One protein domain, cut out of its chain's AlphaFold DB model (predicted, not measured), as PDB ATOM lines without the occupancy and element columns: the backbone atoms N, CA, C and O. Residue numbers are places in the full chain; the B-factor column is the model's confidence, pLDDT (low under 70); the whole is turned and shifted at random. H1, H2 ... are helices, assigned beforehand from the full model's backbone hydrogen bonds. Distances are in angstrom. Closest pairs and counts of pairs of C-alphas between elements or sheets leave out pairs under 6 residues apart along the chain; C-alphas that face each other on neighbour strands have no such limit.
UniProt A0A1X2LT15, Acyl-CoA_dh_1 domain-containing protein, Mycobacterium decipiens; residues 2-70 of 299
ATOM      1  N   GLN A   2     187.279 153.258 131.100       38.16
ATOM      2  CA  GLN A   2     188.022 153.514 129.873       38.16
ATOM      3  C   GLN A   2     187.351 152.690 128.764       38.16
ATOM      4  O   GLN A   2     187.359 151.470 128.843       38.16
ATOM      5  N   LEU A   3     186.706 153.335 127.787       54.91
ATOM      6  CA  LEU A   3     186.163 152.652 126.597       54.91
ATOM      7  C   LEU A   3     187.153 152.600 125.431       54.91
ATOM      8  O   LEU A   3     186.888 151.931 124.440       54.91
ATOM      9  N   ARG A   4     188.278 153.309 125.550       53.34
ATOM     10  CA  ARG A   4     189.516 152.881 124.910       53.34
ATOM     11  C   ARG A   4     190.235 152.087 125.957       53.34
ATOM     12  O   ARG A   4     190.812 152.676 126.874       53.34
ATOM     13  N   PHE A   5     190.098 150.780 125.873       65.56
ATOM     14  CA  PHE A   5     190.943 149.972 126.707       65.56
ATOM     15  C   PHE A   5     192.386 150.084 126.201       65.56
ATOM     16  O   PHE A   5     192.646 150.617 125.114       65.56
ATOM     17  N   ASP A   6     193.340 149.669 127.022       78.38
ATOM     18  CA  ASP A   6     194.698 149.506 126.525       78.38
ATOM     19  C   ASP A   6     194.712 148.541 125.322       78.38
ATOM     20  O   ASP A   6     193.743 147.829 125.034       78.38
ATOM     21  N   ALA A   7     195.807 148.576 124.562       85.38
ATOM     22  CA  ALA A   7     195.928 147.772 123.350       85.38
ATOM     23  C   ALA A   7     195.692 146.275 123.625       85.38
ATOM     24  O   ALA A   7     195.118 145.587 122.782       85.38
ATOM     25  N   ASP A   8     196.076 145.805 124.814       81.75
ATOM     26  CA  ASP A   8     195.934 144.415 125.235       81.75
ATOM     27  C   ASP A   8     194.458 144.034 125.419       81.75
ATOM     28  O   ASP A   8     194.009 143.000 124.922       81.75
ATOM     29  N   VAL A   9     193.659 144.884 126.068       78.81
ATOM     30  CA  VAL A   9     192.228 144.628 126.248       78.81
ATOM     31  C   VAL A   9     191.443 144.822 124.947       78.81
ATOM     32  O   VAL A   9     190.497 144.074 124.709       78.81
ATOM     33  N   GLU A  10     191.802 145.767 124.071       85.19
ATOM     34  CA  GLU A  10     191.156 145.850 122.746       85.19
ATOM     35  C   GLU A  10     191.468 144.618 121.885       85.19
ATOM     36  O   GLU A  10     190.573 144.098 121.215       85.19
ATOM     37  N   ALA A  11     192.696 144.092 121.950       86.75
ATOM     38  CA  ALA A  11     193.049 142.832 121.301       86.75
ATOM     39  C   ALA A  11     192.224 141.661 121.860       86.75
ATOM     40  O   ALA A  11     191.633 140.909 121.085       86.75
ATOM     41  N   PHE A  12     192.095 141.565 123.187       84.31
ATOM     42  CA  PHE A  12     191.243 140.575 123.853       84.31
ATOM     43  C   PHE A  12     189.772 140.674 123.415       84.31
ATOM     44  O   PHE A  12     189.126 139.666 123.128       84.31
ATOM     45  N   ARG A  13     189.219 141.890 123.312       84.25
ATOM     46  CA  ARG A  13     187.838 142.107 122.844       84.25
ATOM     47  C   ARG A  13     187.649 141.693 121.389       84.25
ATOM     48  O   ARG A  13     186.623 141.096 121.068       84.25
ATOM     49  N   ALA A  14     188.606 142.012 120.520       88.81
ATOM     50  CA  ALA A  14     188.570 141.618 119.115       88.81
ATOM     51  C   ALA A  14     188.651 140.092 118.956       88.81
ATOM     52  O   ALA A  14     187.902 139.518 118.166       88.81
ATOM     53  N   GLU A  15     189.499 139.430 119.747       91.50
ATOM     54  CA  GLU A  15     189.574 137.969 119.817       91.50
ATOM     55  C   GLU A  15     188.233 137.362 120.245       91.50
ATOM     56  O   GLU A  15     187.729 136.448 119.585       91.50
ATOM     57  N   PHE A  16     187.612 137.911 121.294       89.00
ATOM     58  CA  PHE A  16     186.312 137.447 121.768       89.00
ATOM     59  C   PHE A  16     185.208 137.650 120.727       89.00
ATOM     60  O   PHE A  16     184.426 136.736 120.474       89.00
ATOM     61  N   ALA A  17     185.156 138.812 120.073       87.31
ATOM     62  CA  ALA A  17     184.188 139.082 119.012       87.31
ATOM     63  C   ALA A  17     184.349 138.101 117.839       87.31
ATOM     64  O   ALA A  17     183.376 137.482 117.420       87.31
ATOM     65  N   ALA A  18     185.583 137.861 117.386       91.62
ATOM     66  CA  ALA A  18     185.867 136.887 116.333       91.62
ATOM     67  C   ALA A  18     185.560 135.438 116.756       91.62
ATOM     68  O   ALA A  18     185.261 134.583 115.918       91.62
ATOM     69  N   PHE A  19     185.669 135.116 118.047       92.38
ATOM     70  CA  PHE A  19     185.176 133.853 118.586       92.38
ATOM     71  C   PHE A  19     183.646 133.779 118.489       92.38
ATOM     72  O   PHE A  19     183.129 132.800 117.950       92.38
ATOM     73  N   LEU A  20     182.923 134.813 118.931       88.94
ATOM     74  CA  LEU A  20     181.463 134.859 118.832       88.94
ATOM     75  C   LEU A  20     180.996 134.743 117.373       88.94
ATOM     76  O   LEU A  20     180.162 133.894 117.092       88.94
ATOM     77  N   ASP A  21     181.584 135.478 116.430       88.06
ATOM     78  CA  ASP A  21     181.203 135.414 115.009       88.06
ATOM     79  C   ASP A  21     181.325 134.002 114.410       88.06
ATOM     80  O   ASP A  21     180.553 133.615 113.533       88.06
ATOM     81  N   ARG A  22     182.293 133.210 114.889       89.88
ATOM     82  CA  ARG A  22     182.531 131.834 114.419       89.88
ATOM     83  C   ARG A  22     181.670 130.790 115.116       89.88
ATOM     84  O   ARG A  22     181.401 129.742 114.532       89.88
ATOM     85  N   HIS A  23     181.318 131.031 116.373       87.25
ATOM     86  CA  HIS A  23     180.820 129.987 117.262       87.25
ATOM     87  C   HIS A  23     179.438 130.262 117.841       87.25
ATOM     88  O   HIS A  23     178.848 129.330 118.394       87.25
ATOM     89  N   LEU A  24     178.920 131.493 117.727       82.62
ATOM     90  CA  LEU A  24     177.611 131.858 118.253       82.62
ATOM     91  C   LEU A  24     176.588 130.860 117.705       82.62
ATOM     92  O   LEU A  24     176.465 130.724 116.481       82.62
ATOM     93  N   PRO A  25     175.881 130.112 118.568       74.31
ATOM     94  CA  PRO A  25     175.031 129.059 118.060       74.31
ATOM     95  C   PRO A  25     173.894 129.717 117.268       74.31
ATOM     96  O   PRO A  25     173.478 130.832 117.592       74.31
ATOM     97  N   ALA A  26     173.414 129.055 116.210       69.25
ATOM     98  CA  ALA A  26     172.417 129.576 115.264       69.25
ATOM     99  C   ALA A  26     170.996 129.681 115.877       69.25
ATOM    100  O   ALA A  26     170.011 129.206 115.323       69.25
ATOM    101  N   LEU A  27     170.911 130.281 117.063       61.06
ATOM    102  CA  LEU A  27     169.789 130.337 118.000       61.06
ATOM    103  C   LEU A  27     168.790 131.453 117.699       61.06
ATOM    104  O   LEU A  27     167.818 131.625 118.427       61.06
ATOM    105  N   LEU A  28     169.059 132.250 116.668       55.22
ATOM    106  CA  LEU A  28     168.294 133.451 116.338       55.22
ATOM    107  C   LEU A  28     167.118 133.164 115.383       55.22
ATOM    108  O   LEU A  28     166.537 134.100 114.841       55.22
ATOM    109  N   GLY A  29     166.757 131.892 115.170       52.19
ATOM    110  CA  GLY A  29     165.634 131.483 114.318       52.19
ATOM    111  C   GLY A  29     164.683 130.486 114.999       52.19
ATOM    112  O   GLY A  29     165.085 129.809 115.947       52.19
ATOM    113  N   PRO A  30     163.427 130.366 114.521       47.44
ATOM    114  CA  PRO A  30     162.436 129.416 115.026       47.44
ATOM    115  C   PRO A  30     162.789 127.989 114.582       47.44
ATOM    116  O   PRO A  30     162.174 127.432 113.678       47.44
ATOM    117  N   ALA A  31     163.834 127.404 115.161       51.69
ATOM    118  CA  ALA A  31     164.185 126.013 114.911       51.69
ATOM    119  C   ALA A  31     163.403 125.109 115.875       51.69
ATOM    120  O   ALA A  31     163.594 125.161 117.092       51.69
ATOM    121  N   GLU A  32     162.518 124.278 115.321       47.38
ATOM    122  CA  GLU A  32     161.893 123.163 116.033       47.38
ATOM    123  C   GLU A  32     162.973 122.302 116.722       47.38
ATOM    124  O   GLU A  32     163.984 121.953 116.115       47.38
ATOM    125  N   GLY A  33     162.775 121.970 118.004       55.47
ATOM    126  CA  GLY A  33     163.667 121.082 118.766       55.47
ATOM    127  C   GLY A  33     164.589 121.749 119.796       55.47
ATOM    128  O   GLY A  33     165.353 121.046 120.457       55.47
ATOM    129  N   PHE A  34     164.519 123.073 119.988       69.62
ATOM    130  CA  PHE A  34     165.252 123.748 121.064       69.62
ATOM    131  C   PHE A  34     164.544 123.632 122.416       69.62
ATOM    132  O   PHE A  34     163.471 124.190 122.638       69.62
ATOM    133  N   GLU A  35     165.182 122.925 123.347       73.75
ATOM    134  CA  GLU A  35     164.754 122.898 124.740       73.75
ATOM    135  C   GLU A  35     165.008 124.259 125.400       73.75
ATOM    136  O   GLU A  35     166.133 124.769 125.427       73.75
ATOM    137  N   ARG A  36     163.943 124.850 125.939       70.56
ATOM    138  CA  ARG A  36     163.979 126.112 126.681       70.56
ATOM    139  C   ARG A  36     164.557 125.902 128.088       70.56
ATOM    140  O   ARG A  36     164.177 124.917 128.734       70.56
ATOM    141  N   PRO A  37     165.390 126.828 128.607       69.56
ATOM    142  CA  PRO A  37     165.631 126.917 130.045       69.56
ATOM    143  C   PRO A  37     164.298 127.074 130.794       69.56
ATOM    144  O   PRO A  37     163.300 127.516 130.222       69.56
ATOM    145  N   ARG A  38     164.249 126.615 132.045       64.19
ATOM    146  CA  ARG A  38     163.034 126.680 132.890       64.19
ATOM    147  C   ARG A  38     163.292 127.287 134.274       64.19
ATOM    148  O   ARG A  38     162.341 127.570 134.988       64.19
ATOM    149  N   SER A  39     164.562 127.400 134.640       63.12
ATOM    150  CA  SER A  39     165.119 128.033 135.836       63.12
ATOM    151  C   SER A  39     166.587 128.352 135.523       63.12
ATOM    152  O   SER A  39     167.138 127.793 134.560       63.12
ATOM    153  N   CYS A  40     167.277 129.159 136.335       57.31
ATOM    154  CA  CYS A  40     168.709 129.385 136.116       57.31
ATOM    155  C   CYS A  40     169.550 128.128 136.427       57.31
ATOM    156  O   CYS A  40     170.654 127.969 135.901       57.31
ATOM    157  N   SER A  41     169.005 127.207 137.223       64.75
ATOM    158  CA  SER A  41     169.516 125.855 137.478       64.75
ATOM    159  C   SER A  41     169.212 124.846 136.359       64.75
ATOM    160  O   SER A  41     169.919 123.843 136.225       64.75
ATOM    161  N   HIS A  42     168.207 125.092 135.510       72.81
ATOM    162  CA  HIS A  42     167.905 124.256 134.352       72.81
ATOM    163  C   HIS A  42     168.655 124.757 133.116       72.81
ATOM    164  O   HIS A  42     168.165 125.602 132.371       72.81
ATOM    165  N   ILE A  43     169.835 124.182 132.872       74.56
ATOM    166  CA  ILE A  43     170.665 124.485 131.701       74.56
ATOM    167  C   ILE A  43     170.419 123.413 130.622       74.56
ATOM    168  O   ILE A  43     170.908 122.285 130.779       74.56
ATOM    169  N   PRO A  44     169.702 123.721 129.521       78.50
ATOM    170  CA  PRO A  44     169.451 122.761 128.446       78.50
ATOM    171  C   PRO A  44     170.743 122.308 127.766       78.50
ATOM    172  O   PRO A  44     171.742 123.033 127.764       78.50
ATOM    173  N   GLN A  45     170.735 121.146 127.104       81.88
ATOM    174  CA  GLN A  45     171.959 120.591 126.501       81.88
ATOM    175  C   GLN A  45     172.684 121.551 125.548       81.88
ATOM    176  O   GLN A  45     173.914 121.570 125.505       81.88
ATOM    177  N   TRP A  46     171.946 122.341 124.768       81.31
ATOM    178  CA  TRP A  46     172.554 123.313 123.863       81.31
ATOM    179  C   TRP A  46     173.307 124.414 124.625       81.31
ATOM    180  O   TRP A  46     174.400 124.793 124.210       81.31
ATOM    181  N   ALA A  47     172.762 124.874 125.755       79.81
ATOM    182  CA  ALA A  47     173.368 125.897 126.597       79.81
ATOM    183  C   ALA A  47     174.602 125.333 127.307       79.81
ATOM    184  O   ALA A  47     175.628 126.004 127.363       79.81
ATOM    185  N   ARG A  48     174.558 124.061 127.735       80.75
ATOM    186  CA  ARG A  48     175.734 123.350 128.266       80.75
ATOM    187  C   ARG A  48     176.858 123.268 127.235       80.75
ATOM    188  O   ARG A  48     178.000 123.577 127.552       80.75
ATOM    189  N   ARG A  49     176.542 122.891 125.985       84.44
ATOM    190  CA  ARG A  49     177.530 122.865 124.887       84.44
ATOM    191  C   ARG A  49     178.125 124.247 124.634       84.44
ATOM    192  O   ARG A  49     179.330 124.353 124.444       84.44
ATOM    193  N   TRP A  50     177.294 125.287 124.660       83.81
ATOM    194  CA  TRP A  50     177.750 126.666 124.506       83.81
ATOM    195  C   TRP A  50     178.690 127.098 125.640       83.81
ATOM    196  O   TRP A  50     179.783 127.587 125.374       83.81
ATOM    197  N   GLN A  51     178.323 126.842 126.897       81.19
ATOM    198  CA  GLN A  51     179.167 127.139 128.058       81.19
ATOM    199  C   GLN A  51     180.477 126.344 128.050       81.19
ATOM    200  O   GLN A  51     181.534 126.895 128.348       81.19
ATOM    201  N   ARG A  52     180.442 125.064 127.656       81.88
ATOM    202  CA  ARG A  52     181.652 124.252 127.499       81.88
ATOM    203  C   ARG A  52     182.567 124.799 126.409       81.88
ATOM    204  O   ARG A  52     183.766 124.884 126.627       81.88
ATOM    205  N   LEU A  53     182.011 125.236 125.282       86.94
ATOM    206  CA  LEU A  53     182.795 125.849 124.214       86.94
ATOM    207  C   LEU A  53     183.445 127.164 124.666       86.94
ATOM    208  O   LEU A  53     184.612 127.397 124.362       86.94
ATOM    209  N   LEU A  54     182.714 127.996 125.414       86.38
ATOM    210  CA  LEU A  54     183.263 129.195 126.046       86.38
ATOM    211  C   LEU A  54     184.449 128.833 126.954       86.38
ATOM    212  O   LEU A  54     185.539 129.373 126.786       86.38
ATOM    213  N   PHE A  55     184.271 127.852 127.838       83.62
ATOM    214  CA  PHE A  55     185.312 127.358 128.739       83.62
ATOM    215  C   PHE A  55     186.558 126.833 128.025       83.62
ATOM    216  O   PHE A  55     187.669 127.245 128.358       83.62
ATOM    217  N   ASP A  56     186.377 125.947 127.044       85.44
ATOM    218  CA  ASP A  56     187.469 125.311 126.300       85.44
ATOM    219  C   ASP A  56     188.313 126.348 125.537       85.44
ATOM    220  O   ASP A  56     189.477 126.098 125.230       85.44
ATOM    221  N   ASN A  57     187.748 127.533 125.277       87.06
ATOM    222  CA  ASN A  57     188.412 128.663 124.629       87.06
ATOM    223  C   ASN A  57     188.799 129.788 125.609       87.06
ATOM    224  O   ASN A  57     189.156 130.880 125.180       87.06
ATOM    225  N   GLY A  58     188.748 129.545 126.923       80.25
ATOM    226  CA  GLY A  58     189.199 130.499 127.943       80.25
ATOM    227  C   GLY A  58     188.197 131.602 128.308       80.25
ATOM    228  O   GLY A  58     188.508 132.458 129.138       80.25
ATOM    229  N   TRP A  59     186.974 131.567 127.776       81.62
ATOM    230  CA  TRP A  59     185.881 132.495 128.087       81.62
ATOM    231  C   TRP A  59     185.123 132.015 129.338       81.62
ATOM    232  O   TRP A  59     183.998 131.528 129.291       81.62
ATOM    233  N   LEU A  60     185.810 132.050 130.476       66.19
ATOM    234  CA  LEU A  60     185.436 131.350 131.705       66.19
ATOM    235  C   LEU A  60     184.195 131.933 132.423       66.19
ATOM    236  O   LEU A  60     184.157 133.119 132.742       66.19
ATOM    237  N   LEU A  61     183.259 131.063 132.827       68.06
ATOM    238  CA  LEU A  61     182.271 131.296 133.898       68.06
ATOM    239  C   LEU A  61     182.692 130.488 135.143       68.06
ATOM    240  O   LEU A  61     182.291 129.334 135.294       68.06
ATOM    241  N   PRO A  62     183.538 131.036 136.035       74.62
ATOM    242  CA  PRO A  62     184.262 130.231 137.025       74.62
ATOM    243  C   PRO A  62     183.354 129.523 138.040       74.62
ATOM    244  O   PRO A  62     183.698 128.436 138.499       74.62
ATOM    245  N   GLY A  63     182.203 130.114 138.370       77.94
ATOM    246  CA  GLY A  63     181.288 129.592 139.390       77.94
ATOM    247  C   GLY A  63     180.430 128.401 138.960       77.94
ATOM    248  O   GLY A  63     179.905 127.708 139.826       77.94
ATOM    249  N   ASN A  64     180.292 128.136 137.656       79.00
ATOM    250  CA  ASN A  64     179.551 126.967 137.179       79.00
ATOM    251  C   ASN A  64     180.280 125.671 137.565       79.00
ATOM    252  O   ASN A  64     181.508 125.651 137.676       79.00
ATOM    253  N   THR A  65     179.543 124.570 137.721       80.62
ATOM    254  CA  THR A  65     180.170 123.251 137.875       80.62
ATOM    255  C   THR A  65     180.964 122.887 136.617       80.62
ATOM    256  O   THR A  65     180.728 123.422 135.528       80.62
ATOM    257  N   GLU A  66     181.909 121.952 136.735       78.44
ATOM    258  CA  GLU A  66     182.701 121.500 135.581       78.44
ATOM    259  C   GLU A  66     181.839 120.881 134.466       78.44
ATOM    260  O   GLU A  66     182.186 120.992 133.286       78.44
ATOM    261  N   GLU A  67     180.695 120.279 134.823       76.69
ATOM    262  CA  GLU A  67     179.681 119.773 133.881       76.69
ATOM    263  C   GLU A  67     179.140 120.889 132.971       76.69
ATOM    264  O   GLU A  67     178.843 120.657 131.798       76.69
ATOM    265  N   PHE A  68     179.058 122.112 133.493       70.81
ATOM    266  CA  PHE A  68     178.526 123.292 132.812       70.81
ATOM    267  C   PHE A  68     179.628 124.251 132.342       70.81
ATOM    268  O   PHE A  68     179.380 125.440 132.151       70.81
ATOM    269  N   GLY A  69     180.859 123.756 132.169       69.19
ATOM    270  CA  GLY A  69     181.971 124.567 131.669       69.19
ATOM    271  C   GLY A  69     182.459 125.633 132.655       69.19
ATOM    272  O   GLY A  69     182.935 126.683 132.237       69.19
ATOM    273  N   GLY A  70     182.330 125.410 133.962       79.19
ATOM    274  CA  GLY A  70     182.986 126.251 134.965       79.19
ATOM    275  C   GLY A  70     184.141 125.546 135.672       79.19
ATOM    276  O   GLY A  70     184.702 124.571 135.170       79.19
TER     277      GLY A  70
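What this domain is: This is residues 2 to 70 of the 299 residues of the protein "Acyl-CoA_dh_1 domain-containing protein" of Mycobacterium decipiens (UniProt A0A1X2LT15). Two helices, H1 and H2, are joined by a wide loop and make a loose, open hairpin-like shape in which the chain folds back from H1 into H2. Residues 6 to 12, of which 7 to 12 belong to H1, stick out as an arm, residues 28 to 33 of the loop stand free, and residues 57 to 70 curl back beside H2. The printed part has 69 residues with two named helices, H1 then H2, and no named strand; the class is all helix, though under half of the residues, 29 of 69, are in named elements. The whole is loose, with a radius of gyration of the C-alphas of 14.5 A and spans of 41 by 28 by 21 A.

Where its parts are: Start at Gln 2 and go on to C-alpha 7 at (195.928, 147.772, 123.350), where H1, residues 7 to 23, begins; it runs 24.1 A to C-alpha 23 at (180.820, 129.987, 117.262). Past residues 24 to 44, find H2, residues 45 to 56, which runs 16.2 A and ends at C-alpha 56 at (187.469, 125.311, 126.300).

How they stand to each other: Compare H1 with H2: they are near each other, with closest C-alphas 8.3 A apart and 6 pairs within 10 A. In the backbones of H1 and H2, every O i to N i+4 pair is within hydrogen-bond range.

The domain as a whole: Look for the farthest C-alphas, those of Asp 6 and Glu 32, 43.4 A apart. The printed part has no cut, and the link from H1 to H2, 21 residues, is long. The mean pLDDT of the printed part is 75.3; it is under 70 at residues 2 to 5, 26 to 34, 37 to 41, 60 to 61 and 69.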